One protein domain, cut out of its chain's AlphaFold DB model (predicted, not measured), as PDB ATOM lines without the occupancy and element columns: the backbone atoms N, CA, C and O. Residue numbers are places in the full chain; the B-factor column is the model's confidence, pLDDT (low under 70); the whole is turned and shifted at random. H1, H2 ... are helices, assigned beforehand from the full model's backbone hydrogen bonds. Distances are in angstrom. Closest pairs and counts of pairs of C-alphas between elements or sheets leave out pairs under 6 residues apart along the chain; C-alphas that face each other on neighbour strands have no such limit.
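What this domain is: This is residues 1135 to 1257 and 1291 to 1312 of the 1958 residues of the protein "Probable Rho GTPase-activating protein CG5521" of Drosophila melanogaster (UniProt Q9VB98). Look for a stack of helix pairs wound in turns: H1, H4 and H7 stand side by side in one row, H2, H5 and H8 make a second row packed on it, and the short H3 and H6 lie in the turns from one pair to the next. These six longer helices form an up-and-down bundle, each running against the one before it in the chain. The class is all helix: 145 residues are printed, with eight named helices, H1 to H8 in order, and no named strand. The whole is compact and rounded, with a radius of gyration of the C-alphas of 14.6 A and spans of 42 by 30 by 27 A.

Where its parts are: Find C-alpha 1135 at (95.144, 117.626, 113.208); from there H1 runs 16.9 A to residue 1146. H2, residues 1152 to 1166, runs 21.2 A, and the short H3 takes residues 1169 to 1173. H4 follows over residues 1178 to 1192, 20.8 A, and H5 over residues 1200 to 1219, 28.4 A. After the short H6, residues 1222 to 1226, find C-alpha 1236 at (96.497, 138.264, 125.610), where H7 begins its 20.0 A to residue 1249. H8, residues 1291 to 1312, is the longest at 31.7 A and ends at C-alpha 1312, (110.790, 140.482, 130.908).

How they stand to each other: Begin at the hub, H4 and H5, a helical hairpin whose closest C-alphas, Ile 1186 and Leu 1213, are 6.5 A apart; they run opposite ways at a shallow tilt of 21 degrees. H4 touches H1, with C-alphas 1144 and 1185 closest at 6.0 A, and H7, with C-alphas 1187 and 1243 closest at 6.7 A; it runs the same way as both. H5 touches H2, C-alphas 1163 and 1212 being closest at 5.7 A, and H8, C-alphas 1203 and 1294 being closest at 5.9 A at a shallow tilt of 5 degrees. H1 and H2 are a hairpin with a tilt of 35.1 degrees, only just steep; H1 touches H2 with residues 1143 to 1146 alone, and C-alphas 1143 and 1158 are closest at 5.7 A. H7 touches H8, with C-alphas 1248 and 1299 closest at 4.3 A. H3 only just touches H5, with 3 pairs of C-alphas within 8 A, Gly 1169 and Ala 1219 closest at 4.9 A. H6 touches H7, with C-alphas 1225 and 1236 closest at 4.9 A. H1 and H7 are apart, as are H2 and H8. Read the backbones: every O i to N i+4 pair is within hydrogen-bond range in H1, H3, H4, H5, H6, H7 and H8, and 9 of 11 are in H2.

The domain as a whole: The two C-alphas farthest apart, those of Arg 1135 and Gln 1292, are 43.1 A apart. Residues 1258 to 1290 are not printed, and C-alphas 1257 and 1291 stand 22.9 A apart across this cut. Of the links that are printed whole, none is long. Mean pLDDT of the printed part is 87.9; look for low confidence, under 70, at residues 1252 to 1257.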
ATOM      1  N   ARG A1135      95.440 118.358 111.968       89.47
ATOM      2  CA  ARG A1135      95.144 117.626 113.208       89.47
ATOM      3  C   ARG A1135      95.903 118.149 114.429       89.47
ATOM      4  O   ARG A1135      95.528 117.827 115.550       89.47
ATOM      5  N   ILE A1136      96.906 119.015 114.252       89.78
ATOM      6  CA  ILE A1136      97.546 119.735 115.364       89.78
ATOM      7  C   ILE A1136      96.504 120.512 116.187       89.78
ATOM      8  O   ILE A1136      96.602 120.522 117.412       89.78
ATOM      9  N   LYS A1137      95.476 121.102 115.551       88.85
ATOM     10  CA  LYS A1137      94.402 121.812 116.272       88.85
ATOM     11  C   LYS A1137      93.527 120.851 117.094       88.85
ATOM     12  O   LYS A1137      93.269 121.138 118.258       88.85
ATOM     13  N   GLU A1138      93.158 119.700 116.530       90.45
ATOM     14  CA  GLU A1138      92.379 118.645 117.207       90.45
ATOM     15  C   GLU A1138      93.127 118.054 118.415       90.45
ATOM     16  O   GLU A1138      92.593 117.986 119.522       90.45
ATOM     17  N   VAL A1139      94.385 117.651 118.218       92.99
ATOM     18  CA  VAL A1139      95.214 117.046 119.271       92.99
ATOM     19  C   VAL A1139      95.465 118.039 120.409       92.99
ATOM     20  O   VAL A1139      95.400 117.673 121.583       92.99
ATOM     21  N   LEU A1140      95.687 119.313 120.074       91.89
ATOM     22  CA  LEU A1140      95.830 120.377 121.061       91.89
ATOM     23  C   LEU A1140      94.534 120.607 121.852       91.89
ATOM     24  O   LEU A1140      94.603 120.738 123.071       91.89
ATOM     25  N   GLN A1141      93.360 120.615 121.208       90.46
ATOM     26  CA  GLN A1141      92.070 120.769 121.900       90.46
ATOM     27  C   GLN A1141      91.872 119.709 122.992       90.46
ATOM     28  O   GLN A1141      91.494 120.064 124.108       90.46
ATOM     29  N   VAL A1142      92.226 118.448 122.723       92.78
ATOM     30  CA  VAL A1142      92.141 117.349 123.704       92.78
ATOM     31  C   VAL A1142      93.081 117.560 124.899       92.78
ATOM     32  O   VAL A1142      92.682 117.329 126.041       92.78
ATOM     33  N   LEU A1143      94.301 118.068 124.682       93.34
ATOM     34  CA  LEU A1143      95.202 118.441 125.785       93.34
ATOM     35  C   LEU A1143      94.674 119.639 126.592       93.34
ATOM     36  O   LEU A1143      94.768 119.637 127.817       93.34
ATOM     37  N   LEU A1144      94.092 120.644 125.928       92.91
ATOM     38  CA  LEU A1144      93.532 121.838 126.574       92.91
ATOM     39  C   LEU A1144      92.251 121.536 127.377       92.91
ATOM     40  O   LEU A1144      92.037 122.129 128.435       92.91
ATOM     41  N   GLN A1145      91.431 120.581 126.928       90.35
ATOM     42  CA  GLN A1145      90.322 120.012 127.705       90.35
ATOM     43  C   GLN A1145      90.851 119.269 128.946       90.35
ATOM     44  O   GLN A1145      90.355 119.475 130.055       90.35
ATOM     45  N   ALA A1146      91.920 118.478 128.797       92.35
ATOM     46  CA  ALA A1146      92.491 117.687 129.887       92.35
ATOM     47  C   ALA A1146      93.090 118.514 131.048       92.35
ATOM     48  O   ALA A1146      93.184 118.008 132.168       92.35
ATOM     49  N   LEU A1147      93.404 119.801 130.846       91.60
ATOM     50  CA  LEU A1147      93.787 120.726 131.931       91.60
ATOM     51  C   LEU A1147      92.703 120.863 133.023       91.60
ATOM     52  O   LEU A1147      92.998 121.244 134.157       91.60
ATOM     53  N   GLN A1148      91.443 120.567 132.685       85.72
ATOM     54  CA  GLN A1148      90.273 120.745 133.551       85.72
ATOM     55  C   GLN A1148      89.994 119.515 134.449       85.72
ATOM     56  O   GLN A1148      89.056 119.538 135.248       85.72
ATOM     57  N   PHE A1149      90.781 118.432 134.345       83.86
ATOM     58  CA  PHE A1149      90.579 117.206 135.130       83.86
ATOM     59  C   PHE A1149      90.675 117.441 136.646       83.86
ATOM     60  O   PHE A1149      91.668 117.961 137.146       83.86
ATOM     61  N   LYS A1150      89.695 116.927 137.402       81.45
ATOM     62  CA  LYS A1150      89.735 116.884 138.880       81.45
ATOM     63  C   LYS A1150      90.751 115.880 139.443       81.45
ATOM     64  O   LYS A1150      91.036 115.898 140.634       81.45
ATOM     65  N   HIS A1151      91.261 114.974 138.609       87.91
ATOM     66  CA  HIS A1151      92.296 114.019 138.987       87.91
ATOM     67  C   HIS A1151      93.669 114.676 138.810       87.91
ATOM     68  O   HIS A1151      94.161 114.781 137.685       87.91
ATOM     69  N   HIS A1152      94.311 115.076 139.913       88.30
ATOM     70  CA  HIS A1152      95.523 115.909 139.905       88.30
ATOM     71  C   HIS A1152      96.626 115.395 138.975       88.30
ATOM     72  O   HIS A1152      97.145 116.171 138.182       88.30
ATOM     73  N   THR A1153      96.935 114.092 138.991       89.72
ATOM     74  CA  THR A1153      97.953 113.507 138.096       89.72
ATOM     75  C   THR A1153      97.622 113.685 136.613       89.72
ATOM     76  O   THR A1153      98.505 114.044 135.845       89.72
ATOM     77  N   ILE A1154      96.362 113.503 136.201       92.00
ATOM     78  CA  ILE A1154      95.946 113.655 134.797       92.00
ATOM     79  C   ILE A1154      96.066 115.126 134.372       92.00
ATOM     80  O   ILE A1154      96.585 115.410 133.294       92.00
ATOM     81  N   ALA A1155      95.673 116.061 135.244       92.22
ATOM     82  CA  ALA A1155      95.835 117.493 134.999       92.22
ATOM     83  C   ALA A1155      97.318 117.906 134.909       92.22
ATOM     84  O   ALA A1155      97.690 118.612 133.977       92.22
ATOM     85  N   ILE A1156      98.184 117.428 135.815       93.13
ATOM     86  CA  ILE A1156      99.640 117.679 135.770       93.13
ATOM     87  C   ILE A1156     100.241 117.119 134.477       93.13
ATOM     88  O   ILE A1156     100.971 117.823 133.788       93.13
ATOM     89  N   VAL A1157      99.881 115.893 134.088       93.76
ATOM     90  CA  VAL A1157     100.381 115.256 132.861       93.76
ATOM     91  C   VAL A1157      99.907 115.991 131.603       93.76
ATOM     92  O   VAL A1157     100.686 116.130 130.660       93.76
ATOM     93  N   ALA A1158      98.684 116.529 131.586       94.81
ATOM     94  CA  ALA A1158      98.218 117.414 130.517       94.81
ATOM     95  C   ALA A1158      99.007 118.738 130.478       94.81
ATOM     96  O   ALA A1158      99.430 119.165 129.404       94.81
ATOM     97  N   VAL A1159      99.269 119.353 131.639       95.49
ATOM     98  CA  VAL A1159     100.074 120.583 131.767       95.49
ATOM     99  C   VAL A1159     101.516 120.372 131.304       95.49
ATOM    100  O   VAL A1159     102.022 121.193 130.543       95.49
ATOM    101  N   ASP A1160     102.168 119.280 131.704       94.62
ATOM    102  CA  ASP A1160     103.539 118.953 131.300       94.62
ATOM    103  C   ASP A1160     103.617 118.587 129.805       94.62
ATOM    104  O   ASP A1160     104.551 119.000 129.115       94.62
ATOM    105  N   SER A1161     102.611 117.885 129.266       94.21
ATOM    106  CA  SER A1161     102.500 117.584 127.825       94.21
ATOM    107  C   SER A1161     102.266 118.840 126.980       94.21
ATOM    108  O   SER A1161     102.743 118.930 125.848       94.21
ATOM    109  N   LEU A1162     101.569 119.836 127.532       93.95
ATOM    110  CA  LEU A1162     101.404 121.151 126.917       93.95
ATOM    111  C   LEU A1162     102.694 121.982 127.035       93.95
ATOM    112  O   LEU A1162     103.142 122.543 126.039       93.95
ATOM    113  N   LYS A1163     103.349 121.996 128.206       92.98
ATOM    114  CA  LYS A1163     104.631 122.687 128.441       92.98
ATOM    115  C   LYS A1163     105.744 122.163 127.527       92.98
ATOM    116  O   LYS A1163     106.535 122.958 127.027       92.98
ATOM    117  N   LEU A1164     105.760 120.863 127.228       92.05
ATOM    118  CA  LEU A1164     106.643 120.251 126.225       92.05
ATOM    119  C   LEU A1164     106.566 120.958 124.856       92.05
ATOM    120  O   LEU A1164     107.574 121.105 124.166       92.05
ATOM    121  N   CYS A1165     105.378 121.432 124.474       90.28
ATOM    122  CA  CYS A1165     105.150 122.111 123.203       90.28
ATOM    123  C   CYS A1165     105.626 123.581 123.209       90.28
ATOM    124  O   CYS A1165     105.799 124.163 122.136       90.28
ATOM    125  N   ALA A1166     105.910 124.180 124.376       89.81
ATOM    126  CA  ALA A1166     106.441 125.544 124.476       89.81
ATOM    127  C   ALA A1166     107.864 125.671 123.889       89.81
ATOM    128  O   ALA A1166     108.194 126.716 123.324       89.81
ATOM    129  N   GLU A1167     108.662 124.589 123.867       85.09
ATOM    130  CA  GLU A1167     109.938 124.520 123.118       85.09
ATOM    131  C   GLU A1167     109.768 124.744 121.596       85.09
ATOM    132  O   GLU A1167     110.752 124.890 120.864       85.09
ATOM    133  N   ARG A1168     108.525 124.749 121.093       87.35
ATOM    134  CA  ARG A1168     108.147 125.047 119.703       87.35
ATOM    135  C   ARG A1168     107.148 126.211 119.616       87.35
ATOM    136  O   ARG A1168     106.366 126.298 118.670       87.35
ATOM    137  N   GLY A1169     107.190 127.137 120.580       85.10
ATOM    138  CA  GLY A1169     106.303 128.305 120.651       85.10
ATOM    139  C   GLY A1169     106.295 129.174 119.388       85.10
ATOM    140  O   GLY A1169     105.237 129.653 118.992       85.10
ATOM    141  N   ARG A1170     107.429 129.294 118.678       83.74
ATOM    142  CA  ARG A1170     107.504 130.005 117.384       83.74
ATOM    143  C   ARG A1170     106.742 129.285 116.265       83.74
ATOM    144  O   ARG A1170     106.067 129.936 115.479       83.74
ATOM    145  N   GLN A1171     106.821 127.955 116.206       87.56
ATOM    146  CA  GLN A1171     106.072 127.137 115.249       87.56
ATOM    147  C   GLN A1171     104.571 127.151 115.572       87.56
ATOM    148  O   GLN A1171     103.757 127.298 114.669       87.56
ATOM    149  N   LEU A1172     104.197 127.079 116.856       88.39
ATOM    150  CA  LEU A1172     102.806 127.246 117.303       88.39
ATOM    151  C   LEU A1172     102.254 128.646 116.992       88.39
ATOM    152  O   LEU A1172     101.096 128.770 116.605       88.39
ATOM    153  N   ALA A1173     103.078 129.689 117.115       86.91
ATOM    154  CA  ALA A1173     102.712 131.066 116.788       86.91
ATOM    155  C   ALA A1173     102.445 131.296 115.289       86.91
ATOM    156  O   ALA A1173     101.701 132.211 114.945       86.91
ATOM    157  N   ALA A1174     102.992 130.452 114.408       85.01
ATOM    158  CA  ALA A1174     102.676 130.454 112.981       85.01
ATOM    159  C   ALA A1174     101.339 129.756 112.645       85.01
ATOM    160  O   ALA A1174     100.892 129.816 111.501       85.01
ATOM    161  N   ILE A1175     100.684 129.099 113.613       87.24
ATOM    162  CA  ILE A1175      99.386 128.445 113.419       87.24
ATOM    163  C   ILE A1175      98.271 129.374 113.916       87.24
ATOM    164  O   ILE A1175      98.128 129.654 115.105       87.24
ATOM    165  N   GLU A1176      97.437 129.827 112.983       83.33
ATOM    166  CA  GLU A1176      96.372 130.804 113.227       83.33
ATOM    167  C   GLU A1176      95.456 130.413 114.411       83.33
ATOM    168  O   GLU A1176      94.950 129.284 114.482       83.33
ATOM    169  N   ARG A1177      95.248 131.369 115.331       85.20
ATOM    170  CA  ARG A1177      94.458 131.297 116.585       85.20
ATOM    171  C   ARG A1177      94.959 130.319 117.661       85.20
ATOM    172  O   ARG A1177      94.448 130.354 118.777       85.20
ATOM    173  N   VAL A1178      95.983 129.502 117.399       90.12
ATOM    174  CA  VAL A1178      96.521 128.548 118.391       90.12
ATOM    175  C   VAL A1178      97.077 129.227 119.656       90.12
ATOM    176  O   VAL A1178      96.702 128.787 120.743       90.12
ATOM    177  N   PRO A1179      97.864 130.322 119.585       90.07
ATOM    178  CA  PRO A1179      98.312 131.048 120.780       90.07
ATOM    179  C   PRO A1179      97.157 131.535 121.669       90.07
ATOM    180  O   PRO A1179      97.169 131.310 122.878       90.07
ATOM    181  N   GLN A1180      96.118 132.125 121.063       90.15
ATOM    182  CA  GLN A1180      94.912 132.593 121.760       90.15
ATOM    183  C   GLN A1180      94.193 131.442 122.481       90.15
ATOM    184  O   GLN A1180      93.804 131.593 123.641       90.15
ATOM    185  N   LEU A1181      94.040 130.292 121.812       90.20
ATOM    186  CA  LEU A1181      93.402 129.099 122.377       90.20
ATOM    187  C   LEU A1181      94.176 128.552 123.584       90.20
ATOM    188  O   LEU A1181      93.558 128.274 124.610       90.20
ATOM    189  N   ILE A1182      95.508 128.445 123.494       93.08
ATOM    190  CA  ILE A1182      96.360 127.954 124.590       93.08
ATOM    191  C   ILE A1182      96.255 128.878 125.809       93.08
ATOM    192  O   ILE A1182      95.914 128.419 126.899       93.08
ATOM    193  N   ILE A1183      96.490 130.182 125.625       93.10
ATOM    194  CA  ILE A1183      96.465 131.165 126.718       93.10
ATOM    195  C   ILE A1183      95.079 131.219 127.381       93.10
ATOM    196  O   ILE A1183      94.978 131.136 128.607       93.10
ATOM    197  N   THR A1184      94.003 131.266 126.585       90.52
ATOM    198  CA  THR A1184      92.623 131.282 127.102       90.52
ATOM    199  C   THR A1184      92.279 130.002 127.867       90.52
ATOM    200  O   THR A1184      91.632 130.071 128.911       90.52
ATOM    201  N   ALA A1185      92.706 128.831 127.385       91.33
ATOM    202  CA  ALA A1185      92.428 127.560 128.048       91.33
ATOM    203  C   ALA A1185      93.195 127.398 129.369       91.33
ATOM    204  O   ALA A1185      92.610 126.931 130.345       91.33
ATOM    205  N   ILE A1186      94.460 127.831 129.445       93.67
ATOM    206  CA  ILE A1186      95.225 127.808 130.705       93.67
ATOM    207  C   ILE A1186      94.623 128.796 131.721       93.67
ATOM    208  O   ILE A1186      94.481 128.446 132.893       93.67
ATOM    209  N   CYS A1187      94.187 129.986 131.285       91.70
ATOM    210  CA  CYS A1187      93.453 130.926 132.142       91.70
ATOM    211  C   CYS A1187      92.169 130.293 132.708       91.70
ATOM    212  O   CYS A1187      91.984 130.270 133.924       91.70
ATOM    213  N   LYS A1188      91.345 129.664 131.858       87.37
ATOM    214  CA  LYS A1188      90.139 128.939 132.297       87.37
ATOM    215  C   LYS A1188      90.450 127.759 133.221       87.37
ATOM    216  O   LYS A1188      89.716 127.513 134.173       87.37
ATOM    217  N   ALA A1189      91.557 127.048 133.013       90.17
ATOM    218  CA  ALA A1189      91.987 125.989 133.925       90.17
ATOM    219  C   ALA A1189      92.366 126.540 135.316       90.17
ATOM    220  O   ALA A1189      91.987 125.949 136.325       90.17
ATOM    221  N   LEU A1190      93.022 127.706 135.402       89.97
ATOM    222  CA  LEU A1190      93.265 128.420 136.669       89.97
ATOM    223  C   LEU A1190      91.973 128.955 137.318       89.97
ATOM    224  O   LEU A1190      91.898 129.110 138.545       89.97
ATOM    225  N   GLU A1191      90.939 129.226 136.521       84.25
ATOM    226  CA  GLU A1191      89.598 129.581 136.996       84.25
ATOM    227  C   GLU A1191      88.863 128.366 137.599       84.25
ATOM    228  O   GLU A1191      88.286 128.476 138.682       84.25
ATOM    229  N   ILE A1192      88.969 127.197 136.959       81.71
ATOM    230  CA  ILE A1192      88.307 125.938 137.343       81.71
ATOM    231  C   ILE A1192      88.995 125.229 138.524       81.71
ATOM    232  O   ILE A1192      88.315 124.755 139.432       81.71
ATOM    233  N   GLN A1193      90.331 125.152 138.540       83.19
ATOM    234  CA  GLN A1193      91.098 124.340 139.504       83.19
ATOM    235  C   GLN A1193      91.288 125.005 140.885       83.19
ATOM    236  O   GLN A1193      91.835 124.391 141.800       83.19
ATOM    237  N   SER A1194      90.876 126.265 141.076       82.47
ATOM    238  CA  SER A1194      91.092 126.967 142.351       82.47
ATOM    239  C   SER A1194      89.983 126.687 143.363       82.47
ATOM    240  O   SER A1194      88.876 127.219 143.269       82.47
ATOM    241  N   VAL A1195      90.318 125.929 144.404       82.79
ATOM    242  CA  VAL A1195      89.436 125.657 145.548       82.79
ATOM    243  C   VAL A1195      89.620 126.731 146.633       82.79
ATOM    244  O   VAL A1195      90.708 127.276 146.800       82.79
ATOM    245  N   THR A1196      88.572 127.041 147.404       83.12
ATOM    246  CA  THR A1196      88.627 128.011 148.524       83.12
ATOM    247  C   THR A1196      89.425 127.517 149.736       83.12
ATOM    248  O   THR A1196      89.881 128.321 150.544       83.12
ATOM    249  N   LYS A1197      89.595 126.197 149.863       84.96
ATOM    250  CA  LYS A1197      90.431 125.516 150.859       84.96
ATOM    251  C   LYS A1197      91.360 124.528 150.134       84.96
ATOM    252  O   LYS A1197      91.055 123.339 150.114       84.96
ATOM    253  N   PRO A1198      92.426 125.006 149.468       88.34
ATOM    254  CA  PRO A1198      93.275 124.156 148.642       88.34
ATOM    255  C   PRO A1198      94.094 123.166 149.480       88.34
ATOM    256  O   PRO A1198      94.591 123.490 150.564       88.34
ATOM    257  N   LYS A1199      94.266 121.959 148.947       86.69
ATOM    258  CA  LYS A1199      95.232 120.950 149.394       86.69
ATOM    259  C   LYS A1199      96.621 121.192 148.798       86.69
ATOM    260  O   LYS A1199      96.774 121.950 147.842       86.69
ATOM    261  N   ASP A1200      97.626 120.466 149.287       84.62
ATOM    262  CA  ASP A1200      98.941 120.394 148.636       84.62
ATOM    263  C   ASP A1200      98.863 119.828 147.205       84.62
ATOM    264  O   ASP A1200      99.594 120.280 146.326       84.62
ATOM    265  N   SER A1201      97.933 118.908 146.932       85.12
ATOM    266  CA  SER A1201      97.652 118.408 145.580       85.12
ATOM    267  C   SER A1201      97.089 119.503 144.657       85.12
ATOM    268  O   SER A1201      97.577 119.665 143.536       85.12
ATOM    269  N   ASP A1202      96.152 120.330 145.137       88.47
ATOM    270  CA  ASP A1202      95.631 121.491 144.393       88.47
ATOM    271  C   ASP A1202      96.727 122.553 144.171       88.47
ATOM    272  O   ASP A1202      96.871 123.095 143.073       88.47
ATOM    273  N   LYS A1203      97.554 122.809 145.198       89.99
ATOM    274  CA  LYS A1203      98.721 123.708 145.148       89.99
ATOM    275  C   LYS A1203      99.678 123.312 144.022       89.99
ATOM    276  O   LYS A1203     100.121 124.189 143.281       89.99
ATOM    277  N   VAL A1204      99.980 122.020 143.857       90.30
ATOM    278  CA  VAL A1204     100.862 121.524 142.782       90.30
ATOM    279  C   VAL A1204     100.237 121.726 141.394       90.30
ATOM    280  O   VAL A1204     100.925 122.227 140.502       90.30
ATOM    281  N   VAL A1205      98.946 121.419 141.206       91.53
ATOM    282  CA  VAL A1205      98.243 121.642 139.921       91.53
ATOM    283  C   VAL A1205      98.248 123.125 139.539       91.53
ATOM    284  O   VAL A1205      98.651 123.476 138.429       91.53
ATOM    285  N   LEU A1206      97.869 124.009 140.466       92.96
ATOM    286  CA  LEU A1206      97.813 125.456 140.232       92.96
ATOM    287  C   LEU A1206      99.202 126.059 139.969       92.96
ATOM    288  O   LEU A1206      99.345 126.887 139.071       92.96
ATOM    289  N   THR A1207     100.232 125.613 140.695       92.44
ATOM    290  CA  THR A1207     101.628 126.027 140.460       92.44
ATOM    291  C   THR A1207     102.089 125.616 139.060       92.44
ATOM    292  O   THR A1207     102.631 126.436 138.323       92.44
ATOM    293  N   SER A1208     101.806 124.375 138.653       93.69
ATOM    294  CA  SER A1208     102.170 123.865 137.325       93.69
ATOM    295  C   SER A1208     101.467 124.645 136.206       93.69
ATOM    296  O   SER A1208     102.110 125.021 135.228       93.69
ATOM    297  N   LEU A1209     100.175 124.961 136.368       95.43
ATOM    298  CA  LEU A1209      99.415 125.791 135.426       95.43
ATOM    299  C   LEU A1209      99.977 127.216 135.306       95.43
ATOM    300  O   LEU A1209     100.148 127.700 134.190       95.43
ATOM    301  N   MET A1210     100.296 127.883 136.422       95.21
ATOM    302  CA  MET A1210     100.850 129.246 136.403       95.21
ATOM    303  C   MET A1210     102.244 129.300 135.768       95.21
ATOM    304  O   MET A1210     102.518 130.201 134.976       95.21
ATOM    305  N   LEU A1211     103.109 128.323 136.057       93.80
ATOM    306  CA  LEU A1211     104.424 128.227 135.417       93.80
ATOM    307  C   LEU A1211     104.304 127.884 133.923       93.80
ATOM    308  O   LEU A1211     105.028 128.454 133.114       93.80
ATOM    309  N   CYS A1212     103.371 127.012 133.527       95.27
ATOM    310  CA  CYS A1212     103.099 126.723 132.117       95.27
ATOM    311  C   CYS A1212     102.583 127.966 131.367       95.27
ATOM    312  O   CYS A1212     103.060 128.259 130.272       95.27
ATOM    313  N   LEU A1213     101.694 128.756 131.986       95.32
ATOM    314  CA  LEU A1213     101.235 130.034 131.436       95.32
ATOM    315  C   LEU A1213     102.406 130.993 131.185       95.32
ATOM    316  O   LEU A1213     102.526 131.541 130.093       95.32
ATOM    317  N   GLY A1214     103.297 131.141 132.173       93.16
ATOM    318  CA  GLY A1214     104.487 131.980 132.060       93.16
ATOM    319  C   GLY A1214     105.414 131.563 130.913       93.16
ATOM    320  O   GLY A1214     105.840 132.411 130.130       93.16
ATOM    321  N   GLU A1215     105.684 130.263 130.774       92.62
ATOM    322  CA  GLU A1215     106.518 129.710 129.695       92.62
ATOM    323  C   GLU A1215     105.923 130.013 128.309       92.62
ATOM    324  O   GLU A1215     106.639 130.463 127.415       92.62
ATOM    325  N   PHE A1216     104.606 129.850 128.128       93.54
ATOM    326  CA  PHE A1216     103.945 130.200 126.865       93.54
ATOM    327  C   PHE A1216     103.978 131.703 126.576       93.54
ATOM    328  O   PHE A1216     104.284 132.088 125.448       93.54
ATOM    329  N   CYS A1217     103.733 132.558 127.572       92.63
ATOM    330  CA  CYS A1217     103.808 134.011 127.404       92.63
ATOM    331  C   CYS A1217     105.209 134.515 127.012       92.63
ATOM    332  O   CYS A1217     105.302 135.560 126.375       92.63
ATOM    333  N   MET A1218     106.274 133.780 127.353       87.20
ATOM    334  CA  MET A1218     107.647 134.083 126.922       87.20
ATOM    335  C   MET A1218     108.044 133.410 125.597       87.20
ATOM    336  O   MET A1218     108.927 133.903 124.897       87.20
ATOM    337  N   ALA A1219     107.408 132.293 125.230       88.48
ATOM    338  CA  ALA A1219     107.685 131.570 123.986       88.48
ATOM    339  C   ALA A1219     106.911 132.109 122.762       88.48
ATOM    340  O   ALA A1219     107.325 131.878 121.620       88.48
ATOM    341  N   ILE A1220     105.792 132.811 122.982       89.23
ATOM    342  CA  ILE A1220     104.974 133.450 121.939       89.23
ATOM    343  C   ILE A1220     105.524 134.864 121.641       89.23
ATOM    344  O   ILE A1220     105.781 135.622 122.573       89.23
ATOM    345  N   PRO A1221     105.682 135.272 120.363       85.45
ATOM    346  CA  PRO A1221     106.134 136.620 120.009       85.45
ATOM    347  C   PRO A1221     105.256 137.742 120.587       85.45
ATOM    348  O   PRO A1221     104.032 137.716 120.446       85.45
ATOM    349  N   ALA A1222     105.895 138.775 121.147       83.31
ATOM    350  CA  ALA A1222     105.219 139.913 121.775       83.31
ATOM    351  C   ALA A1222     104.124 140.587 120.913       83.31
ATOM    352  O   ALA A1222     103.075 140.887 121.480       83.31
ATOM    353  N   PRO A1223     104.258 140.757 119.576       84.83
ATOM    354  CA  PRO A1223     103.171 141.298 118.756       84.83
ATOM    355  C   PRO A1223     101.870 140.492 118.865       84.83
ATOM    356  O   PRO A1223     100.812 141.070 119.058       84.83
ATOM    357  N   ILE A1224     101.933 139.155 118.849       88.22
ATOM    358  CA  ILE A1224     100.744 138.289 118.985       88.22
ATOM    359  C   ILE A1224     100.135 138.400 120.390       88.22
ATOM    360  O   ILE A1224      98.923 138.291 120.550       88.22
ATOM    361  N   MET A1225     100.967 138.631 121.407       88.96
ATOM    362  CA  MET A1225     100.511 138.823 122.784       88.96
ATOM    363  C   MET A1225      99.856 140.201 123.013       88.96
ATOM    364  O   MET A1225      98.991 140.320 123.885       88.96
ATOM    365  N   LEU A1226     100.259 141.219 122.243       87.58
ATOM    366  CA  LEU A1226      99.830 142.618 122.367       87.58
ATOM    367  C   LEU A1226      98.736 143.042 121.371       87.58
ATOM    368  O   LEU A1226      98.053 144.027 121.633       87.58
ATOM    369  N   THR A1227      98.530 142.327 120.262       88.26
ATOM    370  CA  THR A1227      97.412 142.593 119.345       88.26
ATOM    371  C   THR A1227      96.064 142.351 120.048       88.26
ATOM    372  O   THR A1227      95.896 141.300 120.678       88.26
ATOM    373  N   PRO A1228      95.085 143.271 119.935       87.08
ATOM    374  CA  PRO A1228      93.727 143.047 120.420       87.08
ATOM    375  C   PRO A1228      93.077 141.809 119.795       87.08
ATOM    376  O   PRO A1228      93.131 141.620 118.580       87.08
ATOM    377  N   PHE A1229      92.434 140.975 120.614       83.46
ATOM    378  CA  PHE A1229      91.747 139.764 120.143       83.46
ATOM    379  C   PHE A1229      90.212 139.866 120.175       83.46
ATOM    380  O   PHE A1229      89.529 138.929 119.750       83.46
ATOM    381  N   ASN A1230      89.673 140.978 120.681       82.81
ATOM    382  CA  ASN A1230      88.255 141.328 120.676       82.81
ATOM    383  C   ASN A1230      88.063 142.824 120.347       82.81
ATOM    384  O   ASN A1230      89.009 143.609 120.380       82.81
ATOM    385  N   GLU A1231      86.822 143.227 120.067       84.09
ATOM    386  CA  GLU A1231      86.458 144.625 119.768       84.09
ATOM    387  C   GLU A1231      86.596 145.568 120.980       84.09
ATOM    388  O   GLU A1231      86.582 146.785 120.825       84.09
ATOM    389  N   GLN A1232      86.759 145.021 122.190       85.11
ATOM    390  CA  GLN A1232      86.939 145.782 123.433       85.11
ATOM    391  C   GLN A1232      88.396 146.225 123.658       85.11
ATOM    392  O   GLN A1232      88.673 146.944 124.616       85.11
ATOM    393  N   GLY A1233      89.333 145.796 122.805       86.14
ATOM    394  CA  GLY A1233      90.755 146.108 122.947       86.14
ATOM    395  C   GLY A1233      91.524 145.187 123.905       86.14
ATOM    396  O   GLY A1233      92.686 145.470 124.196       86.14
ATOM    397  N   ASP A1234      90.930 144.091 124.403       87.88
ATOM    398  CA  ASP A1234      91.655 143.142 125.254       87.88
ATOM    399  C   ASP A1234      92.785 142.458 124.472       87.88
ATOM    400  O   ASP A1234      92.597 141.926 123.375       87.88
ATOM    401  N   THR A1235      93.959 142.409 125.096       91.53
ATOM    402  CA  THR A1235      95.155 141.721 124.599       91.53
ATOM    403  C   THR A1235      95.411 140.451 125.414       91.53
ATOM    404  O   THR A1235      94.945 140.324 126.554       91.53
ATOM    405  N   LEU A1236      96.175 139.495 124.873       90.77
ATOM    406  CA  LEU A1236      96.497 138.264 125.610       90.77
ATOM    407  C   LEU A1236      97.317 138.562 126.876       90.77
ATOM    408  O   LEU A1236      97.091 137.928 127.906       90.77
ATOM    409  N   VAL A1237      98.210 139.564 126.844       90.27
ATOM    410  CA  VAL A1237      98.907 140.042 128.055       90.27
ATOM    411  C   VAL A1237      97.907 140.548 129.097       90.27
ATOM    412  O   VAL A1237      98.007 140.177 130.265       90.27
ATOM    413  N   LEU A1238      96.921 141.359 128.694       90.99
ATOM    414  CA  LEU A1238      95.938 141.925 129.619       90.99
ATOM    415  C   LEU A1238      95.075 140.837 130.275       90.99
ATOM    416  O   LEU A1238      94.867 140.883 131.487       90.99
ATOM    417  N   GLN A1239      94.638 139.828 129.513       91.60
ATOM    418  CA  GLN A1239      93.917 138.665 130.045       91.60
ATOM    419  C   GLN A1239      94.758 137.907 131.088       91.60
ATOM    420  O   GLN A1239      94.281 137.635 132.192       91.60
ATOM    421  N   VAL A1240      96.024 137.616 130.772       93.07
ATOM    422  CA  VAL A1240      96.945 136.892 131.664       93.07
ATOM    423  C   VAL A1240      97.215 137.668 132.952       93.07
ATOM    424  O   VAL A1240      97.096 137.107 134.043       93.07
ATOM    425  N   LEU A1241      97.519 138.966 132.855       91.64
ATOM    426  CA  LEU A1241      97.757 139.808 134.028       91.64
ATOM    427  C   LEU A1241      96.491 139.966 134.887       91.64
ATOM    428  O   LEU A1241      96.594 139.925 136.113       91.64
ATOM    429  N   ARG A1242      95.300 140.070 134.276       90.58
ATOM    430  CA  ARG A1242      94.001 140.129 134.976       90.58
ATOM    431  C   ARG A1242      93.765 138.872 135.826       90.58
ATOM    432  O   ARG A1242      93.462 138.992 137.013       90.58
ATOM    433  N   VAL A1243      93.988 137.679 135.263       89.98
ATOM    434  CA  VAL A1243      93.843 136.393 135.977       89.98
ATOM    435  C   VAL A1243      94.909 136.225 137.066       89.98
ATOM    436  O   VAL A1243      94.575 135.915 138.212       89.98
ATOM    437  N   LEU A1244      96.187 136.486 136.763       92.19
ATOM    438  CA  LEU A1244      97.271 136.381 137.749       92.19
ATOM    439  C   LEU A1244      97.084 137.361 138.918       92.19
ATOM    440  O   LEU A1244      97.307 136.984 140.069       92.19
ATOM    441  N   LEU A1245      96.615 138.587 138.664       90.05
ATOM    442  CA  LEU A1245      96.315 139.571 139.709       90.05
ATOM    443  C   LEU A1245      95.122 139.146 140.582       90.05
ATOM    444  O   LEU A1245      95.151 139.349 141.800       90.05
ATOM    445  N   GLN A1246      94.099 138.505 140.006       88.03
ATOM    446  CA  GLN A1246      92.982 137.940 140.770       88.03
ATOM    447  C   GLN A1246      93.447 136.801 141.695       88.03
ATOM    448  O   GLN A1246      93.055 136.762 142.863       88.03
ATOM    449  N   VAL A1247      94.331 135.912 141.222       90.40
ATOM    450  CA  VAL A1247      94.934 134.857 142.059       90.40
ATOM    451  C   VAL A1247      95.828 135.463 143.148       90.40
ATOM    452  O   VAL A1247      95.671 135.124 144.318       90.40
ATOM    453  N   ALA A1248      96.721 136.395 142.794       89.29
ATOM    454  CA  ALA A1248      97.679 137.019 143.712       89.29
ATOM    455  C   ALA A1248      97.012 137.847 144.825       89.29
ATOM    456  O   ALA A1248      97.456 137.813 145.975       89.29
ATOM    457  N   SER A1249      95.935 138.572 144.505       86.37
ATOM    458  CA  SER A1249      95.104 139.267 145.498       86.37
ATOM    459  C   SER A1249      94.277 138.282 146.327       86.37
ATOM    460  O   SER A1249      94.194 138.414 147.551       86.37
ATOM    461  N   GLY A1250      93.727 137.243 145.692       78.95
ATOM    462  CA  GLY A1250      92.750 136.330 146.282       78.95
ATOM    463  C   GLY A1250      91.377 136.974 146.468       78.95
ATOM    464  O   GLY A1250      90.707 136.684 147.458       78.95
ATOM    465  N   ALA A1251      90.987 137.867 145.554       74.44
ATOM    466  CA  ALA A1251      89.639 138.424 145.507       74.44
ATOM    467  C   ALA A1251      88.581 137.310 145.317       74.44
ATOM    468  O   ALA A1251      88.860 136.312 144.639       74.44
ATOM    469  N   PRO A1252      87.369 137.448 145.891       62.65
ATOM    470  CA  PRO A1252      86.314 136.452 145.736       62.65
ATOM    471  C   PRO A1252      85.904 136.294 144.264       62.65
ATOM    472  O   PRO A1252      85.755 137.267 143.525       62.65
ATOM    473  N   ARG A1253      85.714 135.043 143.834       63.62
ATOM    474  CA  ARG A1253      85.300 134.704 142.466       63.62
ATOM    475  C   ARG A1253      83.776 134.679 142.385       63.62
ATOM    476  O   ARG A1253      83.149 133.796 142.965       63.62
ATOM    477  N   HIS A1254      83.196 135.644 141.676       53.90
ATOM    478  CA  HIS A1254      81.743 135.747 141.503       53.90
ATOM    479  C   HIS A1254      81.183 134.788 140.444       53.90
ATOM    480  O   HIS A1254      80.025 134.389 140.535       53.90
ATOM    481  N   GLU A1255      81.996 134.384 139.467       56.78
ATOM    482  CA  GLU A1255      81.548 133.573 138.338       56.78
ATOM    483  C   GLU A1255      81.992 132.110 138.478       56.78
ATOM    484  O   GLU A1255      83.182 131.795 138.560       56.78
ATOM    485  N   ARG A1256      81.020 131.188 138.500       53.30
ATOM    486  CA  ARG A1256      81.284 129.751 138.361       53.30
ATOM    487  C   ARG A1256      81.458 129.428 136.881       53.30
ATOM    488  O   ARG A1256      80.484 129.069 136.217       53.30
ATOM    489  N   VAL A1257      82.693 129.532 136.392       59.27
ATOM    490  CA  VAL A1257      83.071 129.073 135.048       59.27
ATOM    491  C   VAL A1257      82.616 127.623 134.877       59.27
ATOM    492  O   VAL A1257      83.096 126.718 135.562       59.27
ATOM    493  N   ILE A1291      96.114 124.782 155.105       87.51
ATOM    494  CA  ILE A1291      95.298 125.458 154.087       87.51
ATOM    495  C   ILE A1291      95.842 126.872 153.826       87.51
ATOM    496  O   ILE A1291      96.025 127.264 152.672       87.51
ATOM    497  N   GLN A1292      96.168 127.625 154.881       90.82
ATOM    498  CA  GLN A1292      96.725 128.973 154.755       90.82
ATOM    499  C   GLN A1292      98.117 128.974 154.097       90.82
ATOM    500  O   GLN A1292      98.406 129.868 153.297       90.82
ATOM    501  N   LYS A1293      98.961 127.967 154.362       89.31
ATOM    502  CA  LYS A1293     100.243 127.768 153.661       89.31
ATOM    503  C   LYS A1293     100.024 127.529 152.166       89.31
ATOM    504  O   LYS A1293     100.628 128.235 151.362       89.31
ATOM    505  N   CYS A1294      99.099 126.644 151.782       89.66
ATOM    506  CA  CYS A1294      98.745 126.415 150.377       89.66
ATOM    507  C   CYS A1294      98.252 127.694 149.678       89.66
ATOM    508  O   CYS A1294      98.760 128.038 148.612       89.66
ATOM    509  N   ILE A1295      97.326 128.442 150.295       91.87
ATOM    510  CA  ILE A1295      96.837 129.730 149.766       91.87
ATOM    511  C   ILE A1295      97.993 130.726 149.581       91.87
ATOM    512  O   ILE A1295      98.061 131.417 148.564       91.87
ATOM    513  N   THR A1296      98.916 130.792 150.542       92.28
ATOM    514  CA  THR A1296     100.064 131.708 150.493       92.28
ATOM    515  C   THR A1296     101.025 131.331 149.362       92.28
ATOM    516  O   THR A1296     101.369 132.193 148.557       92.28
ATOM    517  N   ALA A1297     101.377 130.050 149.221       92.07
ATOM    518  CA  ALA A1297     102.232 129.550 148.142       92.07
ATOM    519  C   ALA A1297     101.640 129.812 146.742       92.07
ATOM    520  O   ALA A1297     102.354 130.255 145.841       92.07
ATOM    521  N   ILE A1298     100.325 129.613 146.570       92.78
ATOM    522  CA  ILE A1298      99.602 129.910 145.321       92.78
ATOM    523  C   ILE A1298      99.668 131.414 145.002       92.78
ATOM    524  O   ILE A1298      99.990 131.790 143.873       92.78
ATOM    525  N   LYS A1299      99.432 132.286 145.995       93.62
ATOM    526  CA  LYS A1299      99.547 133.746 145.825       93.62
ATOM    527  C   LYS A1299     100.970 134.187 145.475       93.62
ATOM    528  O   LYS A1299     101.129 135.081 144.648       93.62
ATOM    529  N   LEU A1300     101.993 133.578 146.077       93.48
ATOM    530  CA  LEU A1300     103.394 133.876 145.764       93.48
ATOM    531  C   LEU A1300     103.771 133.429 144.347       93.48
ATOM    532  O   LEU A1300     104.392 134.208 143.633       93.48
ATOM    533  N   CYS A1301     103.321 132.255 143.893       94.88
ATOM    534  CA  CYS A1301     103.526 131.821 142.508       94.88
ATOM    535  C   CYS A1301     102.889 132.798 141.503       94.88
ATOM    536  O   CYS A1301     103.532 133.198 140.533       94.88
ATOM    537  N   ALA A1302     101.647 133.231 141.754       94.50
ATOM    538  CA  ALA A1302     100.954 134.193 140.898       94.50
ATOM    539  C   ALA A1302     101.673 135.553 140.839       94.50
ATOM    540  O   ALA A1302     101.776 136.148 139.766       94.50
ATOM    541  N   LYS A1303     102.215 136.024 141.975       92.42
ATOM    542  CA  LYS A1303     103.067 137.223 142.029       92.42
ATOM    543  C   LYS A1303     104.363 137.037 141.245       92.42
ATOM    544  O   LYS A1303     104.665 137.895 140.427       92.42
ATOM    545  N   ALA A1304     105.092 135.941 141.468       91.46
ATOM    546  CA  ALA A1304     106.367 135.661 140.809       91.46
ATOM    547  C   ALA A1304     106.202 135.658 139.283       91.46
ATOM    548  O   ALA A1304     106.836 136.456 138.596       91.46
ATOM    549  N   VAL A1305     105.248 134.870 138.764       92.76
ATOM    550  CA  VAL A1305     104.929 134.840 137.327       92.76
ATOM    551  C   VAL A1305     104.514 136.227 136.832       92.76
ATOM    552  O   VAL A1305     105.106 136.709 135.877       92.76
ATOM    553  N   SER A1306     103.573 136.914 137.491       91.50
ATOM    554  CA  SER A1306     103.128 138.254 137.065       91.50
ATOM    555  C   SER A1306     104.279 139.270 137.004       91.50
ATOM    556  O   SER A1306     104.471 139.930 135.986       91.50
ATOM    557  N   MET A1307     105.109 139.337 138.048       86.23
ATOM    558  CA  MET A1307     106.287 140.208 138.105       86.23
ATOM    559  C   MET A1307     107.336 139.822 137.056       86.23
ATOM    560  O   MET A1307     107.937 140.706 136.451       86.23
ATOM    561  N   HIS A1308     107.529 138.528 136.786       85.07
ATOM    562  CA  HIS A1308     108.467 138.056 135.769       85.07
ATOM    563  C   HIS A1308     107.986 138.414 134.353       85.07
ATOM    564  O   HIS A1308     108.776 138.883 133.537       85.07
ATOM    565  N   LEU A1309     106.683 138.291 134.076       86.51
ATOM    566  CA  LEU A1309     106.092 138.766 132.825       86.51
ATOM    567  C   LEU A1309     106.244 140.292 132.689       86.51
ATOM    568  O   LEU A1309     106.729 140.759 131.664       86.51
ATOM    569  N   VAL A1310     105.925 141.069 133.730       81.25
ATOM    570  CA  VAL A1310     106.062 142.542 133.733       81.25
ATOM    571  C   VAL A1310     107.517 143.014 133.582       81.25
ATOM    572  O   VAL A1310     107.744 144.074 133.005       81.25
ATOM    573  N   THR A1311     108.498 142.236 134.052       74.55
ATOM    574  CA  THR A1311     109.935 142.593 134.035       74.55
ATOM    575  C   THR A1311     110.694 142.022 132.829       74.55
ATOM    576  O   THR A1311     111.841 142.404 132.606       74.55
ATOM    577  N   HIS A1312     110.091 141.121 132.035       74.96
ATOM    578  CA  HIS A1312     110.790 140.482 130.908       74.96
ATOM    579  C   HIS A1312     109.975 140.287 129.603       74.96
ATOM    580  O   HIS A1312     110.602 140.080 128.562       74.96
TER     581      HIS A1312